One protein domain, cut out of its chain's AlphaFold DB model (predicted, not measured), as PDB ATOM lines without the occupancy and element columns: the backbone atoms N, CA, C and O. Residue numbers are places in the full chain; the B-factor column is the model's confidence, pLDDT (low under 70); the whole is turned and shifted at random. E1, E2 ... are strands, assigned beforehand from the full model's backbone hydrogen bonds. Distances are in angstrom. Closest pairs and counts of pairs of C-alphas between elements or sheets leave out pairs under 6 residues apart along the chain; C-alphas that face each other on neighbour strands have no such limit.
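Overview. This is residues 78 to 142 of the 1262 residues of an uncharacterized protein of Persicimonas caeni (UniProt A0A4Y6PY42). The model has little regular structure: a flat run of loops with a strand hairpin, E3 and E4, along one side, a smaller hairpin, E1 and E2, at one end, and a loop closed by short antiparallel pairing of residues 133 to 134 with 140 to 141 towards the other. The printed part has 65 residues, 18 of them in four named strands, E1 E2 E3 E4, class all strand, in two antiparallel two-stranded sheets. It is only just compact, close to loose, radius of gyration of the C-alphas 12.8 A, spans 36 by 29 by 15 A.

Along the chain. E3, residues 101 to 106, spans 15.4 A from C-alpha 101 at (22.425, 2.281, -3.025). E4, residues 109 to 114, spans 16.3 A and ends at (18.624, 1.259, -2.858). E1 is residues 79 to 81, E2 residues 86 to 88.

Arrangement. Hairpin E3 and E4 is antiparallel at 149 degrees, N 104 to O 111 2.8 A. Hairpin E1 and E2 is antiparallel at 142 degrees, N 87 to O 80 2.9 A. E2 and E3 are apart.

Size, cuts and confidence. C-alphas 83 and 130, the two farthest apart, are 39.0 A apart. The printed part has no cut; the link E2 to E3 is long. Low-confidence residues include 88 to 91 and 136 to 138.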
ATOM      1  N   GLY A  78      26.882  -3.644   6.216       58.09
ATOM      2  CA  GLY A  78      26.894  -2.642   7.292       58.09
ATOM      3  C   GLY A  78      27.935  -2.892   8.395       58.09
ATOM      4  O   GLY A  78      27.813  -2.336   9.494       58.09
ATOM      5  N   THR A  79      28.935  -3.748   8.147       70.69
ATOM      6  CA  THR A  79      30.059  -3.984   9.065       70.69
ATOM      7  C   THR A  79      31.398  -4.114   8.331       70.69
ATOM      8  O   THR A  79      31.485  -4.775   7.298       70.69
ATOM      9  N   HIS A  80      32.474  -3.567   8.903       72.50
ATOM     10  CA  HIS A  80      33.847  -3.729   8.399       72.50
ATOM     11  C   HIS A  80      34.733  -4.541   9.357       72.50
ATOM     12  O   HIS A  80      34.429  -4.692  10.542       72.50
ATOM     13  N   ASP A  81      35.857  -5.073   8.864       71.06
ATOM     14  CA  ASP A  81      36.808  -5.847   9.674       71.06
ATOM     15  C   ASP A  81      37.750  -4.951  10.497       71.06
ATOM     16  O   ASP A  81      38.751  -4.448   9.984       71.06
ATOM     17  N   GLU A  82      37.511  -4.833  11.808       73.81
ATOM     18  CA  GLU A  82      38.510  -4.291  12.736       73.81
ATOM     19  C   GLU A  82      39.309  -5.436  13.390       73.81
ATOM     20  O   GLU A  82      38.990  -5.951  14.465       73.81
ATOM     21  N   ALA A  83      40.415  -5.805  12.735       69.38
ATOM     22  CA  ALA A  83      41.455  -6.703  13.251       69.38
ATOM     23  C   ALA A  83      41.001  -8.141  13.598       69.38
ATOM     24  O   ALA A  83      41.448  -8.720  14.595       69.38
ATOM     25  N   GLY A  84      40.171  -8.749  12.743       66.81
ATOM     26  CA  GLY A  84      39.696 -10.130  12.883       66.81
ATOM     27  C   GLY A  84      38.283 -10.249  13.458       66.81
ATOM     28  O   GLY A  84      37.909 -11.322  13.932       66.81
ATOM     29  N   SER A  85      37.515  -9.160  13.456       70.38
ATOM     30  CA  SER A  85      36.136  -9.112  13.935       70.38
ATOM     31  C   SER A  85      35.370  -8.042  13.172       70.38
ATOM     32  O   SER A  85      35.835  -6.910  13.071       70.38
ATOM     33  N   CYS A  86      34.174  -8.381  12.705       78.31
ATOM     34  CA  CYS A  86      33.296  -7.416  12.061       78.31
ATOM     35  C   CYS A  86      32.721  -6.452  13.112       78.31
ATOM     36  O   CYS A  86      32.289  -6.886  14.190       78.31
ATOM     37  N   VAL A  87      32.747  -5.151  12.823       77.75
ATOM     38  CA  VAL A  87      32.221  -4.079  13.679       77.75
ATOM     39  C   VAL A  87      31.219  -3.224  12.893       77.75
ATOM     40  O   VAL A  87      31.473  -2.964  11.720       77.75
ATOM     41  N   PRO A  88      30.085  -2.795  13.487       68.00
ATOM     42  CA  PRO A  88      29.097  -1.981  12.778       68.00
ATOM     43  C   PRO A  88      29.648  -0.638  12.310       68.00
ATOM     44  O   PRO A  88      30.350   0.044  13.066       68.00
ATOM     45  N   ASP A  89      29.265  -0.247  11.098       64.06
ATOM     46  CA  ASP A  89      29.619   1.045  10.519       64.06
ATOM     47  C   ASP A  89      28.932   2.177  11.298       64.06
ATOM     48  O   ASP A  89      27.710   2.254  11.400       64.06
ATOM     49  N   ALA A  90      29.742   3.052  11.901       61.31
ATOM     50  CA  ALA A  90      29.277   4.146  12.760       61.31
ATOM     51  C   ALA A  90      29.094   5.484  12.011       61.31
ATOM     52  O   ALA A  90      28.952   6.530  12.650       61.31
ATOM     53  N   ALA A  91      29.188   5.440  10.682       69.88
ATOM     54  CA  ALA A  91      28.895   6.498   9.724       69.88
ATOM     55  C   ALA A  91      28.770   5.869   8.323       69.88
ATOM     56  O   ALA A  91      29.293   4.776   8.105       69.88
ATOM     57  N   CYS A  92      28.150   6.565   7.371       74.31
ATOM     58  CA  CYS A  92      28.166   6.177   5.955       74.31
ATOM     59  C   CYS A  92      29.593   6.110   5.363       74.31
ATOM     60  O   CYS A  92      30.209   7.149   5.108       74.31
ATOM     61  N   GLU A  93      30.069   4.898   5.077       71.75
ATOM     62  CA  GLU A  93      31.277   4.589   4.295       71.75
ATOM     63  C   GLU A  93      30.872   3.957   2.937       71.75
ATOM     64  O   GLU A  93      29.717   3.549   2.776       71.75
ATOM     65  N   PRO A  94      31.770   3.845   1.932       65.81
ATOM     66  CA  PRO A  94      31.400   3.370   0.589       65.81
ATOM     67  C   PRO A  94      30.760   1.973   0.535       65.81
ATOM     68  O   PRO A  94      29.962   1.698  -0.354       65.81
ATOM     69  N   THR A  95      31.078   1.096   1.489       65.88
ATOM     70  CA  THR A  95      30.555  -0.278   1.573       65.88
ATOM     71  C   THR A  95      29.240  -0.402   2.348       65.88
ATOM     72  O   THR A  95      28.655  -1.480   2.374       65.88
ATOM     73  N   THR A  96      28.750   0.662   2.997       78.75
ATOM     74  CA  THR A  96      27.624   0.566   3.948       78.75
ATOM     75  C   THR A  96      26.295   0.166   3.283       78.75
ATOM     76  O   THR A  96      25.459  -0.455   3.935       78.75
ATOM     77  N   CYS A  97      26.130   0.445   1.983       80.69
ATOM     78  CA  CYS A  97      25.000  -0.004   1.152       80.69
ATOM     79  C   CYS A  97      25.434  -0.999   0.054       80.69
ATOM     80  O   CYS A  97      24.861  -1.013  -1.030       80.69
ATOM     81  N   ASN A  98      26.521  -1.746   0.297       71.88
ATOM     82  CA  ASN A  98      27.159  -2.729  -0.600       71.88
ATOM     83  C   ASN A  98      27.574  -2.236  -2.004       71.88
ATOM     84  O   ASN A  98      28.136  -3.010  -2.767       71.88
ATOM     85  N   GLY A  99      27.381  -0.953  -2.322       74.06
ATOM     86  CA  GLY A  99      27.623  -0.378  -3.648       74.06
ATOM     87  C   GLY A  99      26.369  -0.245  -4.521       74.06
ATOM     88  O   GLY A  99      26.474   0.340  -5.590       74.06
ATOM     89  N   HIS A 100      25.205  -0.708  -4.049       80.00
ATOM     90  CA  HIS A 100      23.934  -0.761  -4.795       80.00
ATOM     91  C   HIS A 100      22.868   0.183  -4.206       80.00
ATOM     92  O   HIS A 100      21.678  -0.136  -4.105       80.00
ATOM     93  N   GLY A 101      23.305   1.336  -3.699       80.62
ATOM     94  CA  GLY A 101      22.425   2.281  -3.025       80.62
ATOM     95  C   GLY A 101      23.143   3.446  -2.356       80.62
ATOM     96  O   GLY A 101      24.318   3.389  -1.988       80.62
ATOM     97  N   THR A 102      22.393   4.523  -2.140       83.06
ATOM     98  CA  THR A 102      22.896   5.763  -1.543       83.06
ATOM     99  C   THR A 102      22.725   5.762  -0.022       83.06
ATOM    100  O   THR A 102      21.628   5.569   0.503       83.06
ATOM    101  N   CYS A 103      23.819   5.992   0.712       83.50
ATOM    102  CA  CYS A 103      23.802   6.050   2.176       83.50
ATOM    103  C   CYS A 103      23.449   7.453   2.691       83.50
ATOM    104  O   CYS A 103      23.982   8.460   2.219       83.50
ATOM    105  N   SER A 104      22.591   7.521   3.711       82.00
ATOM    106  CA  SER A 104      22.190   8.760   4.383       82.00
ATOM    107  C   SER A 104      22.143   8.612   5.910       82.00
ATOM    108  O   SER A 104      21.748   7.578   6.440       82.00
ATOM    109  N   GLU A 105      22.544   9.661   6.631       77.62
ATOM    110  CA  GLU A 105      22.597   9.700   8.100       77.62
ATOM    111  C   GLU A 105      21.257  10.157   8.702       77.62
ATOM    112  O   GLU A 105      20.889  11.332   8.571       77.62
ATOM    113  N   VAL A 106      20.553   9.282   9.430       71.12
ATOM    114  CA  VAL A 106      19.290   9.623  10.113       71.12
ATOM    115  C   VAL A 106      19.415   9.378  11.618       71.12
ATOM    116  O   VAL A 106      19.697   8.277  12.074       71.12
ATOM    117  N   ASP A 107      19.249  10.446  12.409       69.25
ATOM    118  CA  ASP A 107      19.446  10.496  13.874       69.25
ATOM    119  C   ASP A 107      20.819   9.994  14.407       69.25
ATOM    120  O   ASP A 107      21.045   9.997  15.622       69.25
ATOM    121  N   GLY A 108      21.774   9.692  13.518       60.59
ATOM    122  CA  GLY A 108      23.131   9.224  13.836       60.59
ATOM    123  C   GLY A 108      23.349   7.718  13.658       60.59
ATOM    124  O   GLY A 108      24.278   7.181  14.255       60.59
ATOM    125  N   GLU A 109      22.492   7.056  12.879       64.62
ATOM    126  CA  GLU A 109      22.698   5.711  12.333       64.62
ATOM    127  C   GLU A 109      22.623   5.814  10.785       64.62
ATOM    128  O   GLU A 109      21.870   6.659  10.275       64.62
ATOM    129  N   PRO A 110      23.374   4.999  10.018       72.50
ATOM    130  CA  PRO A 110      23.294   4.993   8.559       72.50
ATOM    131  C   PRO A 110      22.003   4.324   8.058       72.50
ATOM    132  O   PRO A 110      21.527   3.336   8.619       72.50
ATOM    133  N   THR A 111      21.445   4.855   6.971       81.12
ATOM    134  CA  THR A 111      20.242   4.347   6.293       81.12
ATOM    135  C   THR A 111      20.393   4.438   4.778       81.12
ATOM    136  O   THR A 111      20.667   5.516   4.247       81.12
ATOM    137  N   CYS A 112      20.208   3.311   4.092       81.69
ATOM    138  CA  CYS A 112      20.364   3.189   2.644       81.69
ATOM    139  C   CYS A 112      19.049   3.427   1.890       81.69
ATOM    140  O   CYS A 112      17.986   2.994   2.337       81.69
ATOM    141  N   ALA A 113      19.139   4.070   0.725       85.56
ATOM    142  CA  ALA A 113      18.110   4.068  -0.310       85.56
ATOM    143  C   ALA A 113      18.673   3.339  -1.539       85.56
ATOM    144  O   ALA A 113      19.672   3.785  -2.107       85.56
ATOM    145  N   CYS A 114      18.074   2.200  -1.883       85.81
ATOM    146  CA  CYS A 114      18.624   1.259  -2.858       85.81
ATOM    147  C   CYS A 114      18.352   1.658  -4.306       85.81
ATOM    148  O   CYS A 114      17.407   2.391  -4.600       85.81
ATOM    149  N   GLU A 115      19.210   1.168  -5.192       81.94
ATOM    150  CA  GLU A 115      19.050   1.271  -6.640       81.94
ATOM    151  C   GLU A 115      18.064   0.206  -7.150       81.94
ATOM    152  O   GLU A 115      17.801  -0.791  -6.473       81.94
ATOM    153  N   THR A 116      17.469   0.437  -8.324       83.19
ATOM    154  CA  THR A 116      16.434  -0.442  -8.894       83.19
ATOM    155  C   THR A 116      16.919  -1.890  -8.976       83.19
ATOM    156  O   THR A 116      18.038  -2.149  -9.410       83.19
ATOM    157  N   GLY A 117      16.075  -2.826  -8.538       77.62
ATOM    158  CA  GLY A 117      16.396  -4.252  -8.460       77.62
ATOM    159  C   GLY A 117      17.032  -4.708  -7.144       77.62
ATOM    160  O   GLY A 117      17.043  -5.910  -6.880       77.62
ATOM    161  N   TYR A 118      17.474  -3.785  -6.279       83.38
ATOM    162  CA  TYR A 118      18.059  -4.084  -4.967       83.38
ATOM    163  C   TYR A 118      17.144  -3.634  -3.825       83.38
ATOM    164  O   TYR A 118      16.502  -2.585  -3.872       83.38
ATOM    165  N   THR A 119      17.110  -4.423  -2.754       85.38
ATOM    166  CA  THR A 119      16.188  -4.254  -1.630       85.38
ATOM    167  C   THR A 119      16.846  -4.574  -0.284       85.38
ATOM    168  O   THR A 119      18.031  -4.909  -0.177       85.38
ATOM    169  N   GLY A 120      16.068  -4.421   0.786       78.56
ATOM    170  CA  GLY A 120      16.532  -4.612   2.160       78.56
ATOM    171  C   GLY A 120      17.312  -3.413   2.734       78.56
ATOM    172  O   GLY A 120      17.639  -2.458   2.035       78.56
ATOM    173  N   PRO A 121      17.616  -3.419   4.047       75.06
ATOM    174  CA  PRO A 121      18.097  -2.237   4.777       75.06
ATOM    175  C   PRO A 121      19.521  -1.776   4.419       75.06
ATOM    176  O   PRO A 121      19.944  -0.724   4.896       75.06
ATOM    177  N   ALA A 122      20.250  -2.560   3.622       76.50
ATOM    178  CA  ALA A 122      21.604  -2.269   3.157       76.50
ATOM    179  C   ALA A 122      21.808  -2.586   1.660       76.50
ATOM    180  O   ALA A 122      22.951  -2.653   1.222       76.50
ATOM    181  N   CYS A 123      20.732  -2.787   0.885       84.31
ATOM    182  CA  CYS A 123      20.801  -3.050  -0.562       84.31
ATOM    183  C   CYS A 123      21.651  -4.290  -0.905       84.31
ATOM    184  O   CYS A 123      22.620  -4.213  -1.653       84.31
ATOM    185  N   ALA A 124      21.320  -5.414  -0.263       78.50
ATOM    186  CA  ALA A 124      22.061  -6.683  -0.339       78.50
ATOM    187  C   ALA A 124      21.201  -7.870  -0.810       78.50
ATOM    188  O   ALA A 124      21.728  -8.951  -1.058       78.50
ATOM    189  N   ASP A 125      19.883  -7.682  -0.897       82.81
ATOM    190  CA  ASP A 125      18.925  -8.657  -1.414       82.81
ATOM    191  C   ASP A 125      18.409  -8.148  -2.773       82.81
ATOM    192  O   ASP A 125      18.244  -6.939  -2.936       82.81
ATOM    193  N   CYS A 126      18.096  -9.023  -3.730       83.31
ATOM    194  CA  CYS A 126      17.400  -8.618  -4.962       83.31
ATOM    195  C   CYS A 126      15.892  -8.474  -4.722       83.31
ATOM    196  O   CYS A 126      15.315  -9.262  -3.960       83.31
ATOM    197  N   ASP A 127      15.229  -7.518  -5.383       83.44
ATOM    198  CA  ASP A 127      13.783  -7.333  -5.218       83.44
ATOM    199  C   ASP A 127      12.944  -8.341  -6.020       83.44
ATOM    200  O   ASP A 127      12.340  -8.069  -7.058       83.44
ATOM    201  N   THR A 128      12.889  -9.544  -5.455       78.44
ATOM    202  CA  THR A 128      12.067 -10.672  -5.914       78.44
ATOM    203  C   THR A 128      10.554 -10.409  -5.898       78.44
ATOM    204  O   THR A 128       9.802 -11.274  -6.356       78.44
ATOM    205  N   ALA A 129      10.070  -9.268  -5.383       70.88
ATOM    206  CA  ALA A 129       8.665  -8.881  -5.524       70.88
ATOM    207  C   ALA A 129       8.383  -8.258  -6.901       70.88
ATOM    208  O   ALA A 129       7.351  -8.573  -7.497       70.88
ATOM    209  N   ASP A 130       9.331  -7.471  -7.418       68.44
ATOM    210  CA  ASP A 130       9.262  -6.790  -8.718       68.44
ATOM    211  C   ASP A 130      10.005  -7.559  -9.834       68.44
ATOM    212  O   ASP A 130      10.266  -7.026 -10.908       68.44
ATOM    213  N   GLY A 131      10.319  -8.839  -9.596       68.56
ATOM    214  CA  GLY A 131      10.835  -9.789 -10.596       68.56
ATOM    215  C   GLY A 131      12.342 -10.055 -10.556       68.56
ATOM    216  O   GLY A 131      12.791 -11.029 -11.158       68.56
ATOM    217  N   TRP A 132      13.112  -9.263  -9.807       78.88
ATOM    218  CA  TRP A 132      14.575  -9.313  -9.818       78.88
ATOM    219  C   TRP A 132      15.130 -10.523  -9.059       78.88
ATOM    220  O   TRP A 132      14.685 -10.859  -7.958       78.88
ATOM    221  N   MET A 133      16.148 -11.165  -9.629       79.12
ATOM    222  CA  MET A 133      16.837 -12.333  -9.078       79.12
ATOM    223  C   MET A 133      18.356 -12.142  -9.122       79.12
ATOM    224  O   MET A 133      18.857 -11.345  -9.905       79.12
ATOM    225  N   SER A 134      19.103 -12.840  -8.262       75.44
ATOM    226  CA  SER A 134      20.560 -12.661  -8.206       75.44
ATOM    227  C   SER A 134      21.260 -13.323  -9.390       75.44
ATOM    228  O   SER A 134      20.907 -14.442  -9.765       75.44
ATOM    229  N   ASP A 135      22.275 -12.641  -9.919       71.81
ATOM    230  CA  ASP A 135      23.114 -13.128 -11.018       71.81
ATOM    231  C   ASP A 135      24.112 -14.231 -10.615       71.81
ATOM    232  O   ASP A 135      24.589 -14.986 -11.459       71.81
ATOM    233  N   GLY A 136      24.387 -14.373  -9.315       62.53
ATOM    234  CA  GLY A 136      25.366 -15.315  -8.775       62.53
ATOM    235  C   GLY A 136      26.799 -14.776  -8.679       62.53
ATOM    236  O   GLY A 136      27.615 -15.406  -8.003       62.53
ATOM    237  N   GLU A 137      27.097 -13.611  -9.258       64.06
ATOM    238  CA  GLU A 137      28.389 -12.918  -9.126       64.06
ATOM    239  C   GLU A 137      28.359 -11.831  -8.036       64.06
ATOM    240  O   GLU A 137      29.382 -11.553  -7.400       64.06
ATOM    241  N   GLY A 138      27.176 -11.279  -7.750       61.03
ATOM    242  CA  GLY A 138      26.921 -10.380  -6.621       61.03
ATOM    243  C   GLY A 138      25.835  -9.330  -6.860       61.03
ATOM    244  O   GLY A 138      25.481  -8.625  -5.917       61.03
ATOM    245  N   GLY A 139      25.312  -9.222  -8.081       71.88
ATOM    246  CA  GLY A 139      24.261  -8.290  -8.455       71.88
ATOM    247  C   GLY A 139      22.896  -8.955  -8.650       71.88
ATOM    248  O   GLY A 139      22.626 -10.073  -8.184       71.88
ATOM    249  N   CYS A 140      22.020  -8.220  -9.335       81.62
ATOM    250  CA  CYS A 140      20.628  -8.564  -9.593       81.62
ATOM    251  C   CYS A 140      20.260  -8.303 -11.062       81.62
ATOM    252  O   CYS A 140      20.608  -7.260 -11.614       81.62
ATOM    253  N   THR A 141      19.505  -9.226 -11.656       78.94
ATOM    254  CA  THR A 141      18.987  -9.190 -13.033       78.94
ATOM    255  C   THR A 141      17.475  -9.438 -13.042       78.94
ATOM    256  O   THR A 141      16.952 -10.129 -12.161       78.94
ATOM    257  N   ASP A 142      16.768  -8.896 -14.028       79.56
ATOM    258  CA  ASP A 142      15.369  -9.207 -14.337       79.56
ATOM    259  C   ASP A 142      15.214 -10.159 -15.544       79.56
ATOM    260  O   ASP A 142      14.146 -10.749 -15.710       79.56
TER     261      ASP A 142